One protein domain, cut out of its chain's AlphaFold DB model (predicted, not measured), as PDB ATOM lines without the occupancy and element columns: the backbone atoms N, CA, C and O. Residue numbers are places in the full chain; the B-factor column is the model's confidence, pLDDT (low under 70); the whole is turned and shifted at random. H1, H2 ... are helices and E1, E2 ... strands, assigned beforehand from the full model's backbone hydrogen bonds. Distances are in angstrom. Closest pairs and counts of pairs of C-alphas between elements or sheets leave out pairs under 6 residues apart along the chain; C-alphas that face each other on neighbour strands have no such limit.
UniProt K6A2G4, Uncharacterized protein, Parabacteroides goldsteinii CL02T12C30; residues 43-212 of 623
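This is residues 43 to 212 of the 623 residues of an uncharacterized protein of Parabacteroides goldsteinii CL02T12C30 (UniProt K6A2G4). With little regular structure, a twisted mixed sheet folds into a flattened, half-open barrel: E3, E2, E5 and E7 one wall, E4, E1 and E8 the other, E9 joining them. The class is mostly strand, with strands holding 63 of the 67 residues in named elements, out of 170 printed residues; along the chain come E1 to E5, H1, E6 to E9. It is compact, radius of gyration of the C-alphas 17.2 A, spanning 50 by 41 by 21 A.

Beside E1, residues 43 to 50, find antiparallel E4, 108 to 114, N 44 to O 112 2.8 A, and on the other side parallel E8, 200 to 202, and E9, 207 to 211, N 207 to O 47 2.8 A. Hairpin E2, 69 to 78, and E3, 93 to 101, has N 72 to O 98 2.9 A. E5, 118 to 126, and E7, 182 to 190, are antiparallel. H1, 160 to 163, meets E6, 165 to 167, only through their link.

Find C-alpha 43, where E1 begins, at (24.331, 8.708, 22.526); E9 ends at C-alpha 211, at (8.360, -12.102, 32.882).

The printed part has no cut; 23 residues have pLDDT under 70.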
ATOM      1  N   PHE A  43      25.023   9.894  23.011       89.44
ATOM      2  CA  PHE A  43      24.331   8.708  22.526       89.44
ATOM      3  C   PHE A  43      24.495   7.566  23.532       89.44
ATOM      4  O   PHE A  43      25.524   6.883  23.556       89.44
ATOM      5  N   LEU A  44      23.472   7.360  24.366       89.62
ATOM      6  CA  LEU A  44      23.368   6.211  25.260       89.62
ATOM      7  C   LEU A  44      23.001   4.972  24.441       89.62
ATOM      8  O   LEU A  44      21.939   4.912  23.827       89.62
ATOM      9  N   THR A  45      23.865   3.963  24.468       91.38
ATOM     10  CA  THR A  45      23.625   2.646  23.875       91.38
ATOM     11  C   THR A  45      23.551   1.591  24.967       91.38
ATOM     12  O   THR A  45      24.450   1.502  25.799       91.38
ATOM     13  N   PHE A  46      22.518   0.754  24.944       88.88
ATOM     14  CA  PHE A  46      22.400  -0.399  25.834       88.88
ATOM     15  C   PHE A  46      21.883  -1.626  25.084       88.88
ATOM     16  O   PHE A  46      21.280  -1.536  24.013       88.88
ATOM     17  N   GLN A  47      22.144  -2.797  25.654       90.31
ATOM     18  CA  GLN A  47      21.631  -4.077  25.184       90.31
ATOM     19  C   GLN A  47      20.452  -4.471  26.071       90.31
ATOM     20  O   GLN A  47      20.612  -4.484  27.283       90.31
ATOM     21  N   ALA A  48      19.298  -4.806  25.501       87.50
ATOM     22  CA  ALA A  48      18.198  -5.420  26.242       87.50
ATOM     23  C   ALA A  48      18.129  -6.925  25.943       87.50
ATOM     24  O   ALA A  48      18.328  -7.346  24.797       87.50
ATOM     25  N   THR A  49      17.841  -7.734  26.958       85.50
ATOM     26  CA  THR A  49      17.698  -9.200  26.875       85.50
ATOM     27  C   THR A  49      16.660  -9.684  27.893       85.50
ATOM     28  O   THR A  49      16.203  -8.902  28.718       85.50
ATOM     29  N   LEU A  50      16.258 -10.951  27.853       82.25
ATOM     30  CA  LEU A  50      15.249 -11.522  28.750       82.25
ATOM     31  C   LEU A  50      15.917 -12.508  29.722       82.25
ATOM     32  O   LEU A  50      16.673 -13.386  29.312       82.25
ATOM     33  N   ALA A  51      15.659 -12.356  31.022       81.44
ATOM     34  CA  ALA A  51      16.272 -13.188  32.055       81.44
ATOM     35  C   ALA A  51      15.846 -14.663  31.923       81.44
ATOM     36  O   ALA A  51      14.653 -14.980  31.841       81.44
ATOM     37  N   GLY A  52      16.827 -15.571  31.939       67.06
ATOM     38  CA  GLY A  52      16.601 -17.021  31.895       67.06
ATOM     39  C   GLY A  52      16.164 -17.587  30.543       67.06
ATOM     40  O   GLY A  52      15.607 -18.679  30.506       67.06
ATOM     41  N   VAL A  53      16.376 -16.869  29.434       58.97
ATOM     42  CA  VAL A  53      16.141 -17.422  28.090       58.97
ATOM     43  C   VAL A  53      17.167 -18.498  27.754       58.97
ATOM     44  O   VAL A  53      18.373 -18.273  27.835       58.97
ATOM     45  N   SER A  54      16.673 -19.643  27.283       45.50
ATOM     46  CA  SER A  54      17.482 -20.710  26.694       45.50
ATOM     47  C   SER A  54      16.987 -20.995  25.274       45.50
ATOM     48  O   SER A  54      16.269 -21.961  25.016       45.50
ATOM     49  N   THR A  55      17.337 -20.124  24.323       34.28
ATOM     50  CA  THR A  55      17.031 -20.368  22.906       34.28
ATOM     51  C   THR A  55      17.956 -21.434  22.335       34.28
ATOM     52  O   THR A  55      19.147 -21.190  22.122       34.28
ATOM     53  N   ARG A  56      17.388 -22.588  21.984       31.92
ATOM     54  CA  ARG A  56      18.003 -23.523  21.036       31.92
ATOM     55  C   ARG A  56      18.047 -22.866  19.656       31.92
ATOM     56  O   ARG A  56      17.053 -22.297  19.212       31.92
ATOM     57  N   ALA A  57      19.170 -22.955  18.950       27.20
ATOM     58  CA  ALA A  57      19.235 -22.449  17.582       27.20
ATOM     59  C   ALA A  57      18.428 -23.360  16.639       27.20
ATOM     60  O   ALA A  57      18.756 -24.535  16.489       27.20
ATOM     61  N   GLY A  58      17.395 -22.808  15.995       29.52
ATOM     62  CA  GLY A  58      16.559 -23.511  15.011       29.52
ATOM     63  C   GLY A  58      15.175 -23.949  15.503       29.52
ATOM     64  O   GLY A  58      14.361 -24.353  14.677       29.52
ATOM     65  N   GLU A  59      14.868 -23.823  16.797       31.05
ATOM     66  CA  GLU A  59      13.483 -23.871  17.291       31.05
ATOM     67  C   GLU A  59      12.899 -22.447  17.320       31.05
ATOM     68  O   GLU A  59      13.634 -21.471  17.507       31.05
ATOM     69  N   GLU A  60      11.576 -22.302  17.149       34.50
ATOM     70  CA  GLU A  60      10.923 -21.071  17.614       34.50
ATOM     71  C   GLU A  60      11.162 -20.929  19.129       34.50
ATOM     72  O   GLU A  60      11.293 -21.942  19.824       34.50
ATOM     73  N   PRO A  61      11.207 -19.697  19.668       44.44
ATOM     74  CA  PRO A  61      11.258 -19.496  21.109       44.44
ATOM     75  C   PRO A  61      10.134 -20.286  21.772       44.44
ATOM     76  O   PRO A  61       9.001 -20.276  21.274       44.44
ATOM     77  N   VAL A  62      10.418 -20.920  22.915       60.50
ATOM     78  CA  VAL A  62       9.342 -21.447  23.766       60.50
ATOM     79  C   VAL A  62       8.372 -20.293  23.996       60.50
ATOM     80  O   VAL A  62       8.806 -19.154  24.156       60.50
ATOM     81  N   ALA A  63       7.065 -20.534  23.892       63.56
ATOM     82  CA  ALA A  63       6.125 -19.440  23.656       63.56
ATOM     83  C   ALA A  63       6.208 -18.317  24.716       63.56
ATOM     84  O   ALA A  63       6.026 -17.157  24.360       63.56
ATOM     85  N   ASP A  64       6.553 -18.646  25.967       71.31
ATOM     86  CA  ASP A  64       6.790 -17.723  27.086       71.31
ATOM     87  C   ASP A  64       8.079 -16.880  27.019       71.31
ATOM     88  O   ASP A  64       8.235 -15.944  27.803       71.31
ATOM     89  N   ASP A  65       8.974 -17.143  26.068       73.75
ATOM     90  CA  ASP A  65      10.171 -16.338  25.775       73.75
ATOM     91  C   ASP A  65       9.887 -15.247  24.727       73.75
ATOM     92  O   ASP A  65      10.721 -14.379  24.477       73.75
ATOM     93  N   ARG A  66       8.717 -15.280  24.074       76.88
ATOM     94  CA  ARG A  66       8.423 -14.436  22.914       76.88
ATOM     95  C   ARG A  66       8.095 -12.997  23.313       76.88
ATOM     96  O   ARG A  66       6.951 -12.668  23.630       76.88
ATOM     97  N   VAL A  67       9.063 -12.099  23.158       79.00
ATOM     98  CA  VAL A  67       8.790 -10.655  23.070       79.00
ATOM     99  C   VAL A  67       8.395 -10.298  21.631       79.00
ATOM    100  O   VAL A  67       9.024 -10.758  20.675       79.00
ATOM    101  N   LYS A  68       7.336  -9.501  21.462       77.12
ATOM    102  CA  LYS A  68       6.839  -9.010  20.162       77.12
ATOM    103  C   LYS A  68       7.075  -7.516  19.998       77.12
ATOM    104  O   LYS A  68       7.696  -7.073  19.032       77.12
ATOM    105  N   THR A  69       6.587  -6.760  20.969       85.19
ATOM    106  CA  THR A  69       6.753  -5.315  21.092       85.19
ATOM    107  C   THR A  69       7.511  -5.021  22.373       85.19
ATOM    108  O   THR A  69       7.354  -5.730  23.368       85.19
ATOM    109  N   LEU A  70       8.323  -3.971  22.348       91.06
ATOM    110  CA  LEU A  70       8.978  -3.420  23.522       91.06
ATOM    111  C   LEU A  70       8.758  -1.910  23.536       91.06
ATOM    112  O   LEU A  70       9.238  -1.217  22.645       91.06
ATOM    113  N   ARG A  71       8.065  -1.388  24.549       94.25
ATOM    114  CA  ARG A  71       8.125   0.035  24.877       94.25
ATOM    115  C   ARG A  71       9.403   0.308  25.656       94.25
ATOM    116  O   ARG A  71       9.676  -0.356  26.657       94.25
ATOM    117  N   ILE A  72      10.154   1.296  25.190       96.25
ATOM    118  CA  ILE A  72      11.316   1.858  25.868       96.25
ATOM    119  C   ILE A  72      10.959   3.294  26.236       96.25
ATOM    120  O   ILE A  72      10.659   4.101  25.352       96.25
ATOM    121  N   VAL A  73      10.996   3.603  27.532       98.12
ATOM    122  CA  VAL A  73      10.841   4.974  28.031       98.12
ATOM    123  C   VAL A  73      12.101   5.385  28.769       98.12
ATOM    124  O   VAL A  73      12.543   4.674  29.669       98.12
ATOM    125  N   ILE A  74      12.670   6.525  28.391       97.69
ATOM    126  CA  ILE A  74      13.825   7.135  29.047       97.69
ATOM    127  C   ILE A  74      13.356   8.454  29.644       97.69
ATOM    128  O   ILE A  74      12.990   9.379  28.920       97.69
ATOM    129  N   VAL A  75      13.375   8.530  30.970       97.00
ATOM    130  CA  VAL A  75      13.095   9.743  31.741       97.00
ATOM    131  C   VAL A  75      14.413  10.233  32.328       97.00
ATOM    132  O   VAL A  75      15.202   9.415  32.799       97.00
ATOM    133  N   SER A  76      14.685  11.534  32.312       94.62
ATOM    134  CA  SER A  76      15.932  12.102  32.823       94.62
ATOM    135  C   SER A  76      15.719  13.149  33.907       94.62
ATOM    136  O   SER A  76      14.709  13.848  33.929       94.62
ATOM    137  N   GLN A  77      16.698  13.249  34.805       93.19
ATOM    138  CA  GLN A  77      16.810  14.287  35.822       93.19
ATOM    139  C   GLN A  77      18.242  14.833  35.820       93.19
ATOM    140  O   GLN A  77      19.203  14.085  36.017       93.19
ATOM    141  N   GLY A  78      18.398  16.137  35.582       88.88
ATOM    142  CA  GLY A  78      19.707  16.800  35.576       88.88
ATOM    143  C   GLY A  78      20.427  16.704  36.925       88.88
ATOM    144  O   GLY A  78      19.804  16.844  37.979       88.88
ATOM    145  N   LYS A  79      21.746  16.478  36.898       85.44
ATOM    146  CA  LYS A  79      22.592  16.459  38.098       85.44
ATOM    147  C   LYS A  79      23.278  17.796  38.347       85.44
ATOM    148  O   LYS A  79      23.563  18.538  37.408       85.44
ATOM    149  N   GLU A  80      23.593  18.073  39.608       82.00
ATOM    150  CA  GLU A  80      24.529  19.141  39.964       82.00
ATOM    151  C   GLU A  80      25.949  18.752  39.510       82.00
ATOM    152  O   GLU A  80      26.383  17.611  39.701       82.00
ATOM    153  N   GLU A  81      26.658  19.680  38.860       76.38
ATOM    154  CA  GLU A  81      27.939  19.409  38.198       76.38
ATOM    155  C   GLU A  81      28.987  18.840  39.169       76.38
ATOM    156  O   GLU A  81      29.260  19.397  40.229       76.38
ATOM    157  N   GLY A  82      29.592  17.709  38.796       69.31
ATOM    158  CA  GLY A  82      30.608  17.042  39.614       69.31
ATOM    159  C   GLY A  82      30.066  16.245  40.807       69.31
ATOM    160  O   GLY A  82      30.871  15.700  41.560       69.31
ATOM    161  N   THR A  83      28.744  16.128  40.967       74.88
ATOM    162  CA  THR A  83      28.105  15.358  42.048       74.88
ATOM    163  C   THR A  83      27.237  14.214  41.512       74.88
ATOM    164  O   THR A  83      26.937  14.131  40.320       74.88
ATOM    165  N   GLU A  84      26.793  13.328  42.405       74.31
ATOM    166  CA  GLU A  84      25.772  12.319  42.095       74.31
ATOM    167  C   GLU A  84      24.335  12.823  42.330       74.31
ATOM    168  O   GLU A  84      23.383  12.151  41.923       74.31
ATOM    169  N   ASN A  85      24.173  14.000  42.941       78.88
ATOM    170  CA  ASN A  85      22.886  14.562  43.344       78.88
ATOM    171  C   ASN A  85      22.123  15.159  42.154       78.88
ATOM    172  O   ASN A  85      22.714  15.706  41.221       78.88
ATOM    173  N   ALA A  86      20.791  15.119  42.221       80.38
ATOM    174  CA  ALA A  86      19.945  15.928  41.349       80.38
ATOM    175  C   ALA A  86      20.199  17.424  41.606       80.38
ATOM    176  O   ALA A  86      20.373  17.829  42.757       80.38
ATOM    177  N   ALA A  87      20.201  18.248  40.554       79.69
ATOM    178  CA  ALA A  87      20.279  19.697  40.731       79.69
ATOM    179  C   ALA A  87      19.013  20.221  41.440       79.69
ATOM    180  O   ALA A  87      17.938  19.637  41.304       79.69
ATOM    181  N   ALA A  88      19.137  21.330  42.177       69.81
ATOM    182  CA  ALA A  88      18.112  21.812  43.114       69.81
ATOM    183  C   ALA A  88      16.702  22.005  42.509       69.81
ATOM    184  O   ALA A  88      15.716  21.813  43.216       69.81
ATOM    185  N   ASP A  89      16.617  22.315  41.210       73.19
ATOM    186  CA  ASP A  89      15.368  22.508  40.457       73.19
ATOM    187  C   ASP A  89      15.179  21.476  39.318       73.19
ATOM    188  O   ASP A  89      14.378  21.679  38.403       73.19
ATOM    189  N   ALA A  90      15.923  20.363  39.325       80.38
ATOM    190  CA  ALA A  90      15.851  19.348  38.274       80.38
ATOM    191  C   ALA A  90      14.547  18.536  38.351       80.38
ATOM    192  O   ALA A  90      14.448  17.534  39.065       80.38
ATOM    193  N   ALA A  91      13.554  18.946  37.563       86.38
ATOM    194  CA  ALA A  91      12.386  18.129  37.264       86.38
ATOM    195  C   ALA A  91      12.771  16.890  36.432       86.38
ATOM    196  O   ALA A  91      13.737  16.913  35.667       86.38
ATOM    197  N   TRP A  92      11.980  15.825  36.560       93.12
ATOM    198  CA  TRP A  92      12.054  14.682  35.654       93.12
ATOM    199  C   TRP A  92      11.355  15.006  34.329       93.12
ATOM    200  O   TRP A  92      10.221  15.487  34.333       93.12
ATOM    201  N   VAL A  93      12.010  14.710  33.207       94.06
ATOM    202  CA  VAL A  93      11.497  14.950  31.848       94.06
ATOM    203  C   VAL A  93      11.596  13.663  31.033       94.06
ATOM    204  O   VAL A  93      12.600  12.961  31.110       94.06
ATOM    205  N   VAL A  94      10.567  13.332  30.253       96.88
ATOM    206  CA  VAL A  94      10.630  12.208  29.308       96.88
ATOM    207  C   VAL A  94      11.436  12.641  28.083       96.88
ATOM    208  O   VAL A  94      11.068  13.595  27.405       96.88
ATOM    209  N   GLU A  95      12.544  11.952  27.815       95.69
ATOM    210  CA  GLU A  95      13.372  12.158  26.618       95.69
ATOM    211  C   GLU A  95      12.890  11.277  25.463       95.69
ATOM    212  O   GLU A  95      12.862  11.712  24.317       95.69
ATOM    213  N   HIS A  96      12.481  10.042  25.775       96.62
ATOM    214  CA  HIS A  96      11.976   9.072  24.802       96.62
ATOM    215  C   HIS A  96      10.827   8.273  25.394       96.62
ATOM    216  O   HIS A  96      10.930   7.815  26.527       96.62
ATOM    217  N   ASN A  97       9.790   8.024  24.597       97.06
ATOM    218  CA  ASN A  97       8.734   7.054  24.878       97.06
ATOM    219  C   ASN A  97       8.302   6.412  23.553       97.06
ATOM    220  O   ASN A  97       7.473   6.958  22.826       97.06
ATOM    221  N   GLN A  98       8.910   5.279  23.196       92.38
ATOM    222  CA  GLN A  98       8.692   4.647  21.892       92.38
ATOM    223  C   GLN A  98       8.495   3.136  21.999       92.38
ATOM    224  O   GLN A  98       9.186   2.457  22.758       92.38
ATOM    225  N   THR A  99       7.560   2.604  21.208       89.38
ATOM    226  CA  THR A  99       7.337   1.161  21.060       89.38
ATOM    227  C   THR A  99       8.065   0.666  19.816       89.38
ATOM    228  O   THR A  99       7.757   1.086  18.704       89.38
ATOM    229  N   VAL A 100       9.013  -0.249  20.003       83.81
ATOM    230  CA  VAL A 100       9.814  -0.859  18.937       83.81
ATOM    231  C   VAL A 100       9.432  -2.324  18.728       83.81
ATOM    232  O   VAL A 100       9.092  -3.045  19.673       83.81
ATOM    233  N   SER A 101       9.521  -2.791  17.483       75.75
ATOM    234  CA  SER A 101       9.432  -4.218  17.161       75.75
ATOM    235  C   SER A 101      10.670  -4.951  17.676       75.75
ATOM    236  O   SER A 101      11.803  -4.534  17.421       75.75
ATOM    237  N   TRP A 102      10.469  -6.062  18.375       70.75
ATOM    238  CA  TRP A 102      11.561  -6.866  18.917       70.75
ATOM    239  C   TRP A 102      12.150  -7.772  17.826       70.75
ATOM    240  O   TRP A 102      11.491  -8.695  17.347       70.75
ATOM    241  N   ARG A 103      13.379  -7.465  17.381       62.25
ATOM    242  CA  ARG A 103      13.981  -8.055  16.168       62.25
ATOM    243  C   ARG A 103      14.679  -9.403  16.423       62.25
ATOM    244  O   ARG A 103      14.718 -10.235  15.524       62.25
ATOM    245  N   SER A 104      15.213  -9.635  17.625       57.84
ATOM    246  CA  SER A 104      15.919 -10.870  18.017       57.84
ATOM    247  C   SER A 104      15.634 -11.258  19.468       57.84
ATOM    248  O   SER A 104      15.673 -10.405  20.345       57.84
ATOM    249  N   GLN A 105      15.410 -12.545  19.744       54.28
ATOM    250  CA  GLN A 105      15.083 -13.047  21.092       54.28
ATOM    251  C   GLN A 105      16.308 -13.268  21.992       54.28
ATOM    252  O   GLN A 105      16.160 -13.456  23.193       54.28
ATOM    253  N   LEU A 106      17.520 -13.202  21.430       52.88
ATOM    254  CA  LEU A 106      18.770 -13.286  22.193       52.88
ATOM    255  C   LEU A 106      19.052 -11.964  22.915       52.88
ATOM    256  O   LEU A 106      19.203 -11.905  24.133       52.88
ATOM    257  N   SER A 107      19.148 -10.885  22.142       62.53
ATOM    258  CA  SER A 107      19.247  -9.517  22.644       62.53
ATOM    259  C   SER A 107      19.141  -8.518  21.498       62.53
ATOM    260  O   SER A 107      19.482  -8.834  20.355       62.53
ATOM    261  N   ASN A 108      18.722  -7.298  21.818       74.69
ATOM    262  CA  ASN A 108      18.686  -6.180  20.882       74.69
ATOM    263  C   ASN A 108      19.493  -5.020  21.463       74.69
ATOM    264  O   ASN A 108      19.430  -4.757  22.663       74.69
ATOM    265  N   LYS A 109      20.262  -4.333  20.614       85.12
ATOM    266  CA  LYS A 109      20.946  -3.093  20.984       85.12
ATOM    267  C   LYS A 109      20.083  -1.913  20.574       85.12
ATOM    268  O   LYS A 109      19.591  -1.884  19.448       85.12
ATOM    269  N   TYR A 110      19.949  -0.952  21.473       85.88
ATOM    270  CA  TYR A 110      19.224   0.288  21.247       85.88
ATOM    271  C   TYR A 110      20.137   1.466  21.569       85.88
ATOM    272  O   TYR A 110      20.899   1.408  22.534       85.88
ATOM    273  N   THR A 111      20.058   2.517  20.756       90.06
ATOM    274  CA  THR A 111      20.851   3.741  20.898       90.06
ATOM    275  C   THR A 111      19.911   4.932  20.879       90.06
ATOM    276  O   THR A 111      19.100   5.059  19.965       90.06
ATOM    277  N   PHE A 112      20.036   5.796  21.880       90.75
ATOM    278  CA  PHE A 112      19.210   6.979  22.073       90.75
ATOM    279  C   PHE A 112      20.101   8.190  22.307       90.75
ATOM    280  O   PHE A 112      21.074   8.116  23.059       90.75
ATOM    281  N   GLU A 113      19.748   9.311  21.697       91.94
ATOM    282  CA  GLU A 113      20.295  10.610  22.066       91.94
ATOM    283  C   GLU A 113      19.688  11.046  23.407       91.94
ATOM    284  O   GLU A 113      18.469  11.025  23.566       91.94
ATOM    285  N   VAL A 114      20.514  11.391  24.390       92.50
ATOM    286  CA  VAL A 114      20.078  11.691  25.758       92.50
ATOM    287  C   VAL A 114      20.840  12.887  26.328       92.50
ATOM    288  O   VAL A 114      22.000  13.120  25.978       92.50
ATOM    289  N   ALA A 115      20.229  13.631  27.258       89.81
ATOM    290  CA  ALA A 115      20.916  14.754  27.894       89.81
ATOM    291  C   ALA A 115      22.157  14.281  28.691       89.81
ATOM    292  O   ALA A 115      22.058  13.283  29.420       89.81
ATOM    293  N   PRO A 116      23.304  14.980  28.613       89.38
ATOM    294  CA  PRO A 116      24.484  14.690  29.426       89.38
ATOM    295  C   PRO A 116      24.265  15.057  30.902       89.38
ATOM    296  O   PRO A 116      23.288  15.715  31.252       89.38
ATOM    297  N   ASN A 117      25.196  14.646  31.768       89.19
ATOM    298  CA  ASN A 117      25.238  14.965  33.206       89.19
ATOM    299  C   ASN A 117      23.875  14.816  33.913       89.19
ATOM    300  O   ASN A 117      23.368  15.743  34.551       89.19
ATOM    301  N   SER A 118      23.244  13.657  33.755       91.50
ATOM    302  CA  SER A 118      21.897  13.413  34.270       91.50
ATOM    303  C   SER A 118      21.705  11.963  34.695       91.50
ATOM    304  O   SER A 118      22.309  11.038  34.147       91.50
ATOM    305  N   ARG A 119      20.835  11.764  35.686       93.31
ATOM    306  CA  ARG A 119      20.313  10.444  36.029       93.31
ATOM    307  C   ARG A 119      19.229  10.087  35.022       93.31
ATOM    308  O   ARG A 119      18.363  10.912  34.737       93.31
ATOM    309  N   LYS A 120      19.263   8.871  34.494       94.50
ATOM    310  CA  LYS A 120      18.219   8.298  33.644       94.50
ATOM    311  C   LYS A 120      17.449   7.258  34.430       94.50
ATOM    312  O   LYS A 120      18.047   6.476  35.162       94.50
ATOM    313  N   ARG A 121      16.142   7.213  34.218       95.94
ATOM    314  CA  ARG A 121      15.265   6.119  34.609       95.94
ATOM    315  C   ARG A 121      14.724   5.489  33.331       95.94
ATOM    316  O   ARG A 121      14.059   6.164  32.547       95.94
ATOM    317  N   ILE A 122      15.063   4.225  33.102       97.06
ATOM    318  CA  ILE A 122      14.721   3.486  31.885       97.06
ATOM    319  C   ILE A 122      13.672   2.436  32.227       97.06
ATOM    320  O   ILE A 122      13.940   1.502  32.984       97.06
ATOM    321  N   TYR A 123      12.488   2.592  31.645       97.69
ATOM    322  CA  TYR A 123      11.413   1.610  31.699       97.69
ATOM    323  C   TYR A 123      11.445   0.756  30.436       97.69
ATOM    324  O   TYR A 123      11.418   1.278  29.320       97.69
ATOM    325  N   LEU A 124      11.453  -0.562  30.622       96.12
ATOM    326  CA  LEU A 124      11.285  -1.545  29.557       96.12
ATOM    327  C   LEU A 124       9.959  -2.269  29.798       96.12
ATOM    328  O   LEU A 124       9.785  -2.868  30.860       96.12
ATOM    329  N   ILE A 125       9.027  -2.206  28.846       95.69
ATOM    330  CA  ILE A 125       7.712  -2.865  28.932       95.69
ATOM    331  C   ILE A 125       7.469  -3.648  27.641       95.69
ATOM    332  O   ILE A 125       7.140  -3.088  26.596       95.69
ATOM    333  N   ALA A 126       7.653  -4.961  27.708       92.50
ATOM    334  CA  ALA A 126       7.411  -5.886  26.612       92.50
ATOM    335  C   ALA A 126       5.974  -6.416  26.608       92.50
ATOM    336  O   ALA A 126       5.372  -6.631  27.663       92.50
ATOM    337  N   ASN A 127       5.465  -6.688  25.403       90.50
ATOM    338  CA  ASN A 127       4.140  -7.265  25.154       90.50
ATOM    339  C   ASN A 127       2.987  -6.449  25.775       90.50
ATOM    340  O   ASN A 127       1.991  -7.005  26.232       90.50
ATOM    341  N   GLU A 128       3.078  -5.114  25.759       89.19
ATOM    342  CA  GLU A 128       1.998  -4.225  26.229       89.19
ATOM    343  C   GLU A 128       0.662  -4.418  25.484       89.19
ATOM    344  O   GLU A 128      -0.395  -4.020  25.978       89.19
ATOM    345  N   SER A 129       0.707  -5.064  24.317       81.75
ATOM    346  CA  SER A 129      -0.427  -5.488  23.505       81.75
ATOM    347  C   SER A 129      -0.276  -6.950  23.066       81.75
ATOM    348  O   SER A 129       0.834  -7.452  22.879       81.75
ATOM    349  N   ASN A 130      -1.404  -7.653  22.936       72.50
ATOM    350  CA  ASN A 130      -1.448  -9.070  22.563       72.50
ATOM    351  C   ASN A 130      -1.567  -9.293  21.040       72.50
ATOM    352  O   ASN A 130      -1.707  -8.360  20.253       72.50
ATOM    353  N   ASP A 131      -1.598 -10.567  20.636       67.06
ATOM    354  CA  ASP A 131      -1.772 -11.070  19.261       67.06
ATOM    355  C   ASP A 131      -2.936 -10.441  18.478       67.06
ATOM    356  O   ASP A 131      -2.890 -10.379  17.253       67.06
ATOM    357  N   ASN A 132      -3.970  -9.970  19.179       69.00
ATOM    358  CA  ASN A 132      -5.179  -9.387  18.603       69.00
ATOM    359  C   ASN A 132      -5.184  -7.848  18.666       69.00
ATOM    360  O   ASN A 132      -6.239  -7.233  18.513       69.00
ATOM    361  N   GLY A 133      -4.037  -7.222  18.953       72.81
ATOM    362  CA  GLY A 133      -3.900  -5.770  19.079       72.81
ATOM    363  C   GLY A 133      -4.608  -5.172  20.299       72.81
ATOM    364  O   GLY A 133      -4.825  -3.963  20.338       72.81
ATOM    365  N   LYS A 134      -4.997  -5.989  21.290       81.44
ATOM    366  CA  LYS A 134      -5.594  -5.491  22.536       81.44
ATOM    367  C   LYS A 134      -4.507  -5.193  23.568       81.44
ATOM    368  O   LYS A 134      -3.650  -6.038  23.826       81.44
ATOM    369  N   ASN A 135      -4.579  -4.012  24.176       87.56
ATOM    370  CA  ASN A 135      -3.627  -3.548  25.186       87.56
ATOM    371  C   ASN A 135      -3.858  -4.198  26.554       87.56
ATOM    372  O   ASN A 135      -4.957  -4.673  26.852       87.56
ATOM    373  N   LEU A 136      -2.833  -4.157  27.405       90.44
ATOM    374  CA  LEU A 136      -2.935  -4.496  28.820       90.44
ATOM    375  C   LEU A 136      -4.044  -3.708  29.517       90.44
ATOM    376  O   LEU A 136      -4.244  -2.517  29.276       90.44
ATOM    377  N   VAL A 137      -4.747  -4.395  30.414       90.94
ATOM    378  CA  VAL A 137      -5.945  -3.896  31.091       90.94
ATOM    379  C   VAL A 137      -5.707  -3.897  32.595       90.94
ATOM    380  O   VAL A 137      -5.238  -4.891  33.147       90.94
ATOM    381  N   GLY A 138      -6.038  -2.793  33.260       90.69
ATOM    382  CA  GLY A 138      -5.952  -2.664  34.708       90.69
ATOM    383  C   GLY A 138      -6.948  -3.556  35.455       90.69
ATOM    384  O   GLY A 138      -7.920  -4.053  34.880       90.69
ATOM    385  N   ALA A 139      -6.754  -3.714  36.767       84.00
ATOM    386  CA  ALA A 139      -7.686  -4.416  37.663       84.00
ATOM    387  C   ALA A 139      -9.148  -3.922  37.539       84.00
ATOM    388  O   ALA A 139     -10.090  -4.702  37.658       84.00
ATOM    389  N   ASN A 140      -9.334  -2.639  37.220       84.19
ATOM    390  CA  ASN A 140     -10.623  -1.976  36.990       84.19
ATOM    391  C   ASN A 140     -11.270  -2.255  35.611       84.19
ATOM    392  O   ASN A 140     -12.344  -1.724  35.333       84.19
ATOM    393  N   GLY A 141     -10.625  -3.020  34.725       84.38
ATOM    394  CA  GLY A 141     -11.133  -3.326  33.385       84.38
ATOM    395  C   GLY A 141     -10.856  -2.270  32.303       84.38
ATOM    396  O   GLY A 141     -11.285  -2.470  31.166       84.38
ATOM    397  N   THR A 142     -10.130  -1.181  32.595       89.19
ATOM    398  CA  THR A 142      -9.738  -0.177  31.581       89.19
ATOM    399  C   THR A 142      -8.330  -0.439  31.039       89.19
ATOM    400  O   THR A 142      -7.477  -0.872  31.813       89.19
ATOM    401  N   PRO A 143      -8.029  -0.146  29.759       91.06
ATOM    402  CA  PRO A 143      -6.656  -0.183  29.253       91.06
ATOM    403  C   PRO A 143      -5.701   0.656  30.115       91.06
ATOM    404  O   PRO A 143      -6.080   1.728  30.590       91.06
ATOM    405  N   LEU A 144      -4.478   0.169  30.318       93.62
ATOM    406  CA  LEU A 144      -3.419   0.932  30.982       93.62
ATOM    407  C   LEU A 144      -2.935   2.070  30.072       93.62
ATOM    408  O   LEU A 144      -2.890   1.918  28.850       93.62
ATOM    409  N   ASN A 145      -2.591   3.216  30.665       93.75
ATOM    410  CA  ASN A 145      -2.107   4.383  29.932       93.75
ATOM    411  C   ASN A 145      -0.571   4.410  29.917       93.75
ATOM    412  O   ASN A 145       0.056   4.316  30.962       93.75
ATOM    413  N   PHE A 146       0.041   4.600  28.753       95.25
ATOM    414  CA  PHE A 146       1.497   4.725  28.628       95.25
ATOM    415  C   PHE A 146       1.910   6.057  27.977       95.25
ATOM    416  O   PHE A 146       2.896   6.117  27.245       95.25
ATOM    417  N   SER A 147       1.145   7.126  28.236       95.88
ATOM    418  CA  SER A 147       1.551   8.506  27.947       95.88
ATOM    419  C   SER A 147       2.672   8.977  28.883       95.88
ATOM    420  O   SER A 147       2.856   8.435  29.975       95.88
ATOM    421  N   ASP A 148       3.422   9.991  28.454       97.50
ATOM    422  CA  ASP A 148       4.660  10.453  29.097       97.50
ATOM    423  C   ASP A 148       4.482  10.809  30.580       97.50
ATOM    424  O   ASP A 148       5.320  10.470  31.416       97.50
ATOM    425  N   GLU A 149       3.344  11.406  30.947       96.00
ATOM    426  CA  GLU A 149       3.049  11.823  32.323       96.00
ATOM    427  C   GLU A 149       2.958  10.638  33.298       96.00
ATOM    428  O   GLU A 149       3.083  10.823  34.507       96.00
ATOM    429  N   GLN A 150       2.752   9.414  32.797       97.06
ATOM    430  CA  GLN A 150       2.688   8.204  33.622       97.06
ATOM    431  C   GLN A 150       4.068   7.715  34.077       97.06
ATOM    432  O   GLN A 150       4.146   6.921  35.016       97.06
ATOM    433  N   PHE A 151       5.141   8.193  33.439       97.12
ATOM    434  CA  PHE A 151       6.527   7.810  33.715       97.12
ATOM    435  C   PHE A 151       7.299   8.860  34.524       97.12
ATOM    436  O   PHE A 151       8.382   8.565  35.022       97.12
ATOM    437  N   ILE A 152       6.744  10.064  34.693       95.69
ATOM    438  CA  ILE A 152       7.345  11.143  35.487       95.69
ATOM    439  C   ILE A 152       7.194  10.821  36.989       95.69
ATOM    440  O   ILE A 152       6.065  10.735  37.483       95.69
ATOM    441  N   PRO A 153       8.295  10.655  37.748       92.88
ATOM    442  CA  PRO A 153       8.241  10.430  39.186       92.88
ATOM    443  C   PRO A 153       7.706  11.646  39.951       92.88
ATOM    444  O   PRO A 153       8.141  12.778  39.737       92.88
ATOM    445  N   GLY A 154       6.790  11.404  40.889       86.19
ATOM    446  CA  GLY A 154       6.315  12.413  41.834       86.19
ATOM    447  C   GLY A 154       7.292  12.657  42.992       86.19
ATOM    448  O   GLY A 154       8.370  12.071  43.067       86.19
ATOM    449  N   ALA A 155       6.876  13.473  43.964       82.75
ATOM    450  CA  ALA A 155       7.691  13.847  45.131       82.75
ATOM    451  C   ALA A 155       8.155  12.663  46.015       82.75
ATOM    452  O   ALA A 155       9.070  12.814  46.816       82.75
ATOM    453  N   THR A 156       7.538  11.484  45.877       82.50
ATOM    454  CA  THR A 156       7.934  10.234  46.551       82.50
ATOM    455  C   THR A 156       8.976   9.418  45.774       82.50
ATOM    456  O   THR A 156       9.322   8.318  46.199       82.50
ATOM    457  N   GLY A 157       9.433   9.897  44.613       84.88
ATOM    458  CA  GLY A 157      10.320   9.160  43.705       84.88
ATOM    459  C   GLY A 157       9.633   8.044  42.905       84.88
ATOM    460  O   GLY A 157      10.308   7.346  42.148       84.88
ATOM    461  N   GLN A 158       8.312   7.875  43.038       89.75
ATOM    462  CA  GLN A 158       7.511   6.905  42.280       89.75
ATOM    463  C   GLN A 158       6.727   7.601  41.165       89.75
ATOM    464  O   GLN A 158       6.125   8.653  41.389       89.75
ATOM    465  N   ALA A 159       6.716   7.005  39.977       95.25
ATOM    466  CA  ALA A 159       5.876   7.406  38.856       95.25
ATOM    467  C   ALA A 159       4.505   6.698  38.912       95.25
ATOM    468  O   ALA A 159       4.395   5.620  39.507       95.25
ATOM    469  N   PRO A 160       3.445   7.245  38.287       95.81
ATOM    470  CA  PRO A 160       2.134   6.590  38.222       95.81
ATOM    471  C   PRO A 160       2.174   5.134  37.723       95.81
ATOM    472  O   PRO A 160       1.503   4.274  38.302       95.81
ATOM    473  N   VAL A 161       3.001   4.837  36.711       95.88
ATOM    474  CA  VAL A 161       3.177   3.487  36.140       95.88
ATOM    475  C   VAL A 161       3.700   2.463  37.158       95.88
ATOM    476  O   VAL A 161       3.320   1.293  37.107       95.88
ATOM    477  N   ASP A 162       4.478   2.896  38.159       94.50
ATOM    478  CA  ASP A 162       5.025   2.033  39.218       94.50
ATOM    479  C   ASP A 162       3.917   1.432  40.108       94.50
ATOM    480  O   ASP A 162       4.167   0.524  40.905       94.50
ATOM    481  N   SER A 163       2.689   1.961  40.018       93.56
ATOM    482  CA  SER A 163       1.498   1.512  40.754       93.56
ATOM    483  C   SER A 163       0.479   0.757  39.900       93.56
ATOM    484  O   SER A 163      -0.594   0.418  40.399       93.56
ATOM    485  N   TYR A 164       0.786   0.472  38.634       96.00
ATOM    486  CA  TYR A 164      -0.145  -0.222  37.750       96.00
ATOM    487  C   TYR A 164      -0.336  -1.682  38.164       96.00
ATOM    488  O   TYR A 164       0.624  -2.438  38.306       96.00
ATOM    489  N   VAL A 165      -1.600  -2.079  38.318       95.44
ATOM    490  CA  VAL A 165      -2.031  -3.457  38.570       95.44
ATOM    491  C   VAL A 165      -2.822  -3.922  37.358       95.44
ATOM    492  O   VAL A 165      -3.864  -3.333  37.059       95.44
ATOM    493  N   PHE A 166      -2.342  -4.949  36.658       93.44
ATOM    494  CA  PHE A 166      -3.014  -5.512  35.488       93.44
ATOM    495  C   PHE A 166      -3.858  -6.736  35.860       93.44
ATOM    496  O   PHE A 166      -3.525  -7.481  36.783       93.44
ATOM    497  N   ASN A 167      -4.968  -6.924  35.145       91.00
ATOM    498  CA  ASN A 167      -5.896  -8.034  35.337       91.00
ATOM    499  C   ASN A 167      -5.511  -9.207  34.424       91.00
ATOM    500  O   ASN A 167      -5.597  -9.113  33.199       91.00
ATOM    501  N   VAL A 168      -5.123 -10.316  35.047       88.31
ATOM    502  CA  VAL A 168      -4.680 -11.568  34.420       88.31
ATOM    503  C   VAL A 168      -5.864 -12.397  33.904       88.31
ATOM    504  O   VAL A 168      -5.742 -13.103  32.907       88.31
ATOM    505  N   SER A 169      -7.037 -12.253  34.524       84.19
ATOM    506  CA  SER A 169      -8.287 -12.933  34.139       84.19
ATOM    507  C   SER A 169      -9.086 -12.229  33.025       84.19
ATOM    508  O   SER A 169     -10.146 -12.701  32.609       84.19
ATOM    509  N   SER A 170      -8.610 -11.078  32.538       82.31
ATOM    510  CA  SER A 170      -9.333 -10.226  31.590       82.31
ATOM    511  C   SER A 170      -9.419 -10.838  30.188       82.31
ATOM    512  O   SER A 170      -8.417 -10.947  29.495       82.31
ATOM    513  N   SER A 171     -10.624 -11.083  29.665       77.00
ATOM    514  CA  SER A 171     -10.826 -11.491  28.255       77.00
ATOM    515  C   SER A 171     -10.431 -10.418  27.218       77.00
ATOM    516  O   SER A 171     -10.465 -10.646  26.000       77.00
ATOM    517  N   ASN A 172     -10.043  -9.226  27.682       77.12
ATOM    518  CA  ASN A 172      -9.477  -8.173  26.853       77.12
ATOM    519  C   ASN A 172      -7.950  -8.221  26.738       77.12
ATOM    520  O   ASN A 172      -7.432  -7.565  25.848       77.12
ATOM    521  N   TYR A 173      -7.236  -9.036  27.515       78.81
ATOM    522  CA  TYR A 173      -5.815  -9.286  27.287       78.81
ATOM    523  C   TYR A 173      -5.518 -10.782  27.408       78.81
ATOM    524  O   TYR A 173      -5.928 -11.438  28.354       78.81
ATOM    525  N   SER A 174      -4.809 -11.344  26.431       73.94
ATOM    526  CA  SER A 174      -4.564 -12.790  26.407       73.94
ATOM    527  C   SER A 174      -3.328 -13.073  27.243       73.94
ATOM    528  O   SER A 174      -2.220 -13.038  26.712       73.94
ATOM    529  N   TYR A 175      -3.509 -13.316  28.543       83.00
ATOM    530  CA  TYR A 175      -2.426 -13.777  29.405       83.00
ATOM    531  C   TYR A 175      -2.103 -15.237  29.069       83.00
ATOM    532  O   TYR A 175      -2.611 -16.194  29.648       83.00
ATOM    533  N   THR A 176      -1.296 -15.384  28.030       80.94
ATOM    534  CA  THR A 176      -0.891 -16.644  27.412       80.94
ATOM    535  C   THR A 176       0.613 -16.610  27.187       80.94
ATOM    536  O   THR A 176       1.139 -15.513  27.005       80.94
ATOM    537  N   PRO A 177       1.304 -17.763  27.120       79.88
ATOM    538  CA  PRO A 177       2.758 -17.823  26.948       79.88
ATOM    539  C   PRO A 177       3.281 -16.856  25.872       79.88
ATOM    540  O   PRO A 177       4.089 -15.984  26.167       79.88
ATOM    541  N   SER A 178       2.694 -16.898  24.669       78.31
ATOM    542  CA  SER A 178       3.055 -16.073  23.501       78.31
ATOM    543  C   SER A 178       2.890 -14.553  23.652       78.31
ATOM    544  O   SER A 178       3.212 -13.821  22.712       78.31
ATOM    545  N   ALA A 179       2.331 -14.092  24.772       81.62
ATOM    546  CA  ALA A 179       2.018 -12.702  25.077       81.62
ATOM    547  C   ALA A 179       2.072 -12.438  26.597       81.62
ATOM    548  O   ALA A 179       1.225 -11.732  27.136       81.62
ATOM    549  N   LEU A 180       3.039 -13.019  27.316       89.00
ATOM    550  CA  LEU A 180       3.273 -12.637  28.713       89.00
ATOM    551  C   LEU A 180       3.874 -11.223  28.770       89.00
ATOM    552  O   LEU A 180       4.843 -10.965  28.046       89.00
ATOM    553  N   PRO A 181       3.372 -10.317  29.630       92.25
ATOM    554  CA  PRO A 181       4.033  -9.042  29.890       92.25
ATOM    555  C   PRO A 181       5.408  -9.284  30.497       92.25
ATOM    556  O   PRO A 181       5.582 -10.189  31.316       92.25
ATOM    557  N   MET A 182       6.391  -8.468  30.133       92.31
ATOM    558  CA  MET A 182       7.725  -8.535  30.737       92.31
ATOM    559  C   MET A 182       8.211  -7.118  30.995       92.31
ATOM    560  O   MET A 182       8.014  -6.238  30.161       92.31
ATOM    561  N   THR A 183       8.807  -6.873  32.154       95.12
ATOM    562  CA  THR A 183       9.074  -5.502  32.612       95.12
ATOM    563  C   THR A 183      10.421  -5.373  33.286       95.12
ATOM    564  O   THR A 183      10.851  -6.303  33.968       95.12
ATOM    565  N   ALA A 184      11.025  -4.196  33.175       94.00
ATOM    566  CA  ALA A 184      12.192  -3.810  33.952       94.00
ATOM    567  C   ALA A 184      12.233  -2.304  34.209       94.00
ATOM    568  O   ALA A 184      11.690  -1.513  33.433       94.00
ATOM    569  N   LEU A 185      12.908  -1.936  35.295       94.81
ATOM    570  CA  LEU A 185      13.192  -0.565  35.681       94.81
ATOM    571  C   LEU A 185      14.675  -0.460  36.022       94.81
ATOM    572  O   LEU A 185      15.145  -1.178  36.898       94.81
ATOM    573  N   TYR A 186      15.382   0.441  35.348       94.62
ATOM    574  CA  TYR A 186      16.792   0.723  35.594       94.62
ATOM    575  C   TYR A 186      16.996   2.195  35.920       94.62
ATOM    576  O   TYR A 186      16.366   3.055  35.305       94.62
ATOM    577  N   GLU A 187      17.914   2.496  36.835       92.88
ATOM    578  CA  GLU A 187      18.402   3.855  37.062       92.88
ATOM    579  C   GLU A 187      19.901   3.912  36.754       92.88
ATOM    580  O   GLU A 187      20.692   3.195  37.360       92.88
ATOM    581  N   ILE A 188      20.281   4.727  35.767       92.25
ATOM    582  CA  ILE A 188      21.627   4.760  35.179       92.25
ATOM    583  C   ILE A 188      22.104   6.206  35.113       92.25
ATOM    584  O   ILE A 188      21.366   7.090  34.682       92.25
ATOM    585  N   ASP A 189      23.358   6.449  35.476       91.50
ATOM    586  CA  ASP A 189      23.960   7.773  35.378       91.50
ATOM    587  C   ASP A 189      24.654   7.986  34.032       91.50
ATOM    588  O   ASP A 189      25.570   7.253  33.657       91.50
ATOM    589  N   VAL A 190      24.236   9.032  33.317       90.38
ATOM    590  CA  VAL A 190      24.888   9.505  32.094       90.38
ATOM    591  C   VAL A 190      25.819  10.665  32.466       90.38
ATOM    592  O   VAL A 190      25.350  11.683  32.986       90.38
ATOM    593  N   PRO A 191      27.138  10.548  32.231       87.00
ATOM    594  CA  PRO A 191      28.101  11.558  32.655       87.00
ATOM    595  C   PRO A 191      28.054  12.833  31.801       87.00
ATOM    596  O   PRO A 191      27.330  12.945  30.815       87.00
ATOM    597  N   SER A 192      28.853  13.821  32.193       84.12
ATOM    598  CA  SER A 192      29.113  15.046  31.439       84.12
ATOM    599  C   SER A 192      29.850  14.787  30.114       84.12
ATOM    600  O   SER A 192      30.703  13.901  30.028       84.12
ATOM    601  N   LEU A 193      29.566  15.609  29.093       80.31
ATOM    602  CA  LEU A 193      30.112  15.478  27.730       80.31
ATOM    603  C   LEU A 193      31.651  15.421  27.700       80.31
ATOM    604  O   LEU A 193      32.240  14.624  26.977       80.31
ATOM    605  N   ASN A 194      32.311  16.197  28.564       74.88
ATOM    606  CA  ASN A 194      33.772  16.241  28.691       74.88
ATOM    607  C   ASN A 194      34.440  14.902  29.087       74.88
ATOM    608  O   ASN A 194      35.665  14.811  29.023       74.88
ATOM    609  N   LYS A 195      33.675  13.873  29.482       74.12
ATOM    610  CA  LYS A 195      34.191  12.521  29.759       74.12
ATOM    611  C   LYS A 195      34.170  11.587  28.538       74.12
ATOM    612  O   LYS A 195      34.859  10.571  28.577       74.12
ATOM    613  N   PHE A 196      33.457  11.931  27.459       68.31
ATOM    614  CA  PHE A 196      33.391  11.142  26.221       68.31
ATOM    615  C   PHE A 196      33.605  12.024  24.986       68.31
ATOM    616  O   PHE A 196      32.676  12.629  24.462       68.31
ATOM    617  N   ALA A 197      34.846  12.059  24.493       59.75
ATOM    618  CA  ALA A 197      35.257  12.904  23.367       59.75
ATOM    619  C   ALA A 197      34.586  12.565  22.016       59.75
ATOM    620  O   ALA A 197      34.716  13.335  21.071       59.75
ATOM    621  N   ASP A 198      33.897  11.425  21.907       71.69
ATOM    622  CA  ASP A 198      33.128  11.005  20.730       71.69
ATOM    623  C   ASP A 198      31.603  11.017  20.957       71.69
ATOM    624  O   ASP A 198      30.856  10.537  20.102       71.69
ATOM    625  N   GLY A 199      31.144  11.530  22.107       79.31
ATOM    626  CA  GLY A 199      29.729  11.623  22.471       79.31
ATOM    627  C   GLY A 199      29.028  10.279  22.701       79.31
ATOM    628  O   GLY A 199      27.801  10.247  22.750       79.31
ATOM    629  N   LYS A 200      29.745   9.153  22.824       85.50
ATOM    630  CA  LYS A 200      29.123   7.819  22.928       85.50
ATOM    631  C   LYS A 200      29.283   7.224  24.314       85.50
ATOM    632  O   LYS A 200      30.391   7.042  24.809       85.50
ATOM    633  N   PHE A 201      28.164   6.817  24.901       87.62
ATOM    634  CA  PHE A 201      28.142   6.090  26.162       87.62
ATOM    635  C   PHE A 201      27.477   4.731  25.957       87.62
ATOM    636  O   PHE A 201      26.285   4.648  25.686       87.62
ATOM    637  N   THR A 202      28.244   3.646  26.067       88.75
ATOM    638  CA  THR A 202      27.684   2.285  26.045       88.75
ATOM    639  C   THR A 202      27.579   1.765  27.470       88.75
ATOM    640  O   THR A 202      28.598   1.647  28.149       88.75
ATOM    641  N   TYR A 203      26.365   1.447  27.917       86.81
ATOM    642  CA  TYR A 203      26.155   0.786  29.200       86.81
ATOM    643  C   TYR A 203      26.697  -0.659  29.119       86.81
ATOM    644  O   TYR A 203      26.402  -1.348  28.137       86.81
ATOM    645  N   PRO A 204      27.545  -1.104  30.070       84.62
ATOM    646  CA  PRO A 204      28.360  -2.307  29.890       84.62
ATOM    647  C   PRO A 204      27.604  -3.618  30.134       84.62
ATOM    648  O   PRO A 204      27.880  -4.606  29.456       84.62
ATOM    649  N   ASP A 205      26.671  -3.629  31.088       85.12
ATOM    650  CA  ASP A 205      25.856  -4.797  31.425       85.12
ATOM    651  C   ASP A 205      24.546  -4.793  30.607       85.12
ATOM    652  O   ASP A 205      24.033  -3.727  30.256       85.12
ATOM    653  N   PRO A 206      23.972  -5.957  30.263       87.62
ATOM    654  CA  PRO A 206      22.690  -6.009  29.571       87.62
ATOM    655  C   PRO A 206      21.528  -5.663  30.515       87.62
ATOM    656  O   PRO A 206      21.474  -6.115  31.655       87.62
ATOM    657  N   LEU A 207      20.550  -4.914  30.007       91.88
ATOM    658  CA  LEU A 207      19.289  -4.638  30.688       91.88
ATOM    659  C   LEU A 207      18.357  -5.846  30.522       91.88
ATOM    660  O   LEU A 207      17.786  -6.081  29.453       91.88
ATOM    661  N   TYR A 208      18.230  -6.633  31.581       90.00
ATOM    662  CA  TYR A 208      17.328  -7.773  31.666       90.00
ATOM    663  C   TYR A 208      15.871  -7.319  31.798       90.00
ATOM    664  O   TYR A 208      15.532  -6.499  32.643       90.00
ATOM    665  N   LEU A 209      14.981  -7.912  31.007       89.94
ATOM    666  CA  LEU A 209      13.550  -7.968  31.283       89.94
ATOM    667  C   LEU A 209      13.235  -9.222  32.102       89.94
ATOM    668  O   LEU A 209      13.886 -10.254  31.936       89.94
ATOM    669  N   VAL A 210      12.200  -9.155  32.940       89.19
ATOM    670  CA  VAL A 210      11.676 -10.315  33.679       89.19
ATOM    671  C   VAL A 210      10.195 -10.517  33.366       89.19
ATOM    672  O   VAL A 210       9.436  -9.546  33.287       89.19
ATOM    673  N   ARG A 211       9.767 -11.771  33.171       90.31
ATOM    674  CA  ARG A 211       8.360 -12.102  32.882       90.31
ATOM    675  C   ARG A 211       7.497 -11.745  34.083       90.31
ATOM    676  O   ARG A 211       7.825 -12.120  35.205       90.31
ATOM    677  N   ALA A 212       6.365 -11.090  33.856       92.31
ATOM    678  CA  ALA A 212       5.340 -10.861  34.866       92.31
ATOM    679  C   ALA A 212       4.473 -12.124  35.043       92.31
ATOM    680  O   ALA A 212       3.271 -12.094  34.808       92.31
TER     681      ALA A 212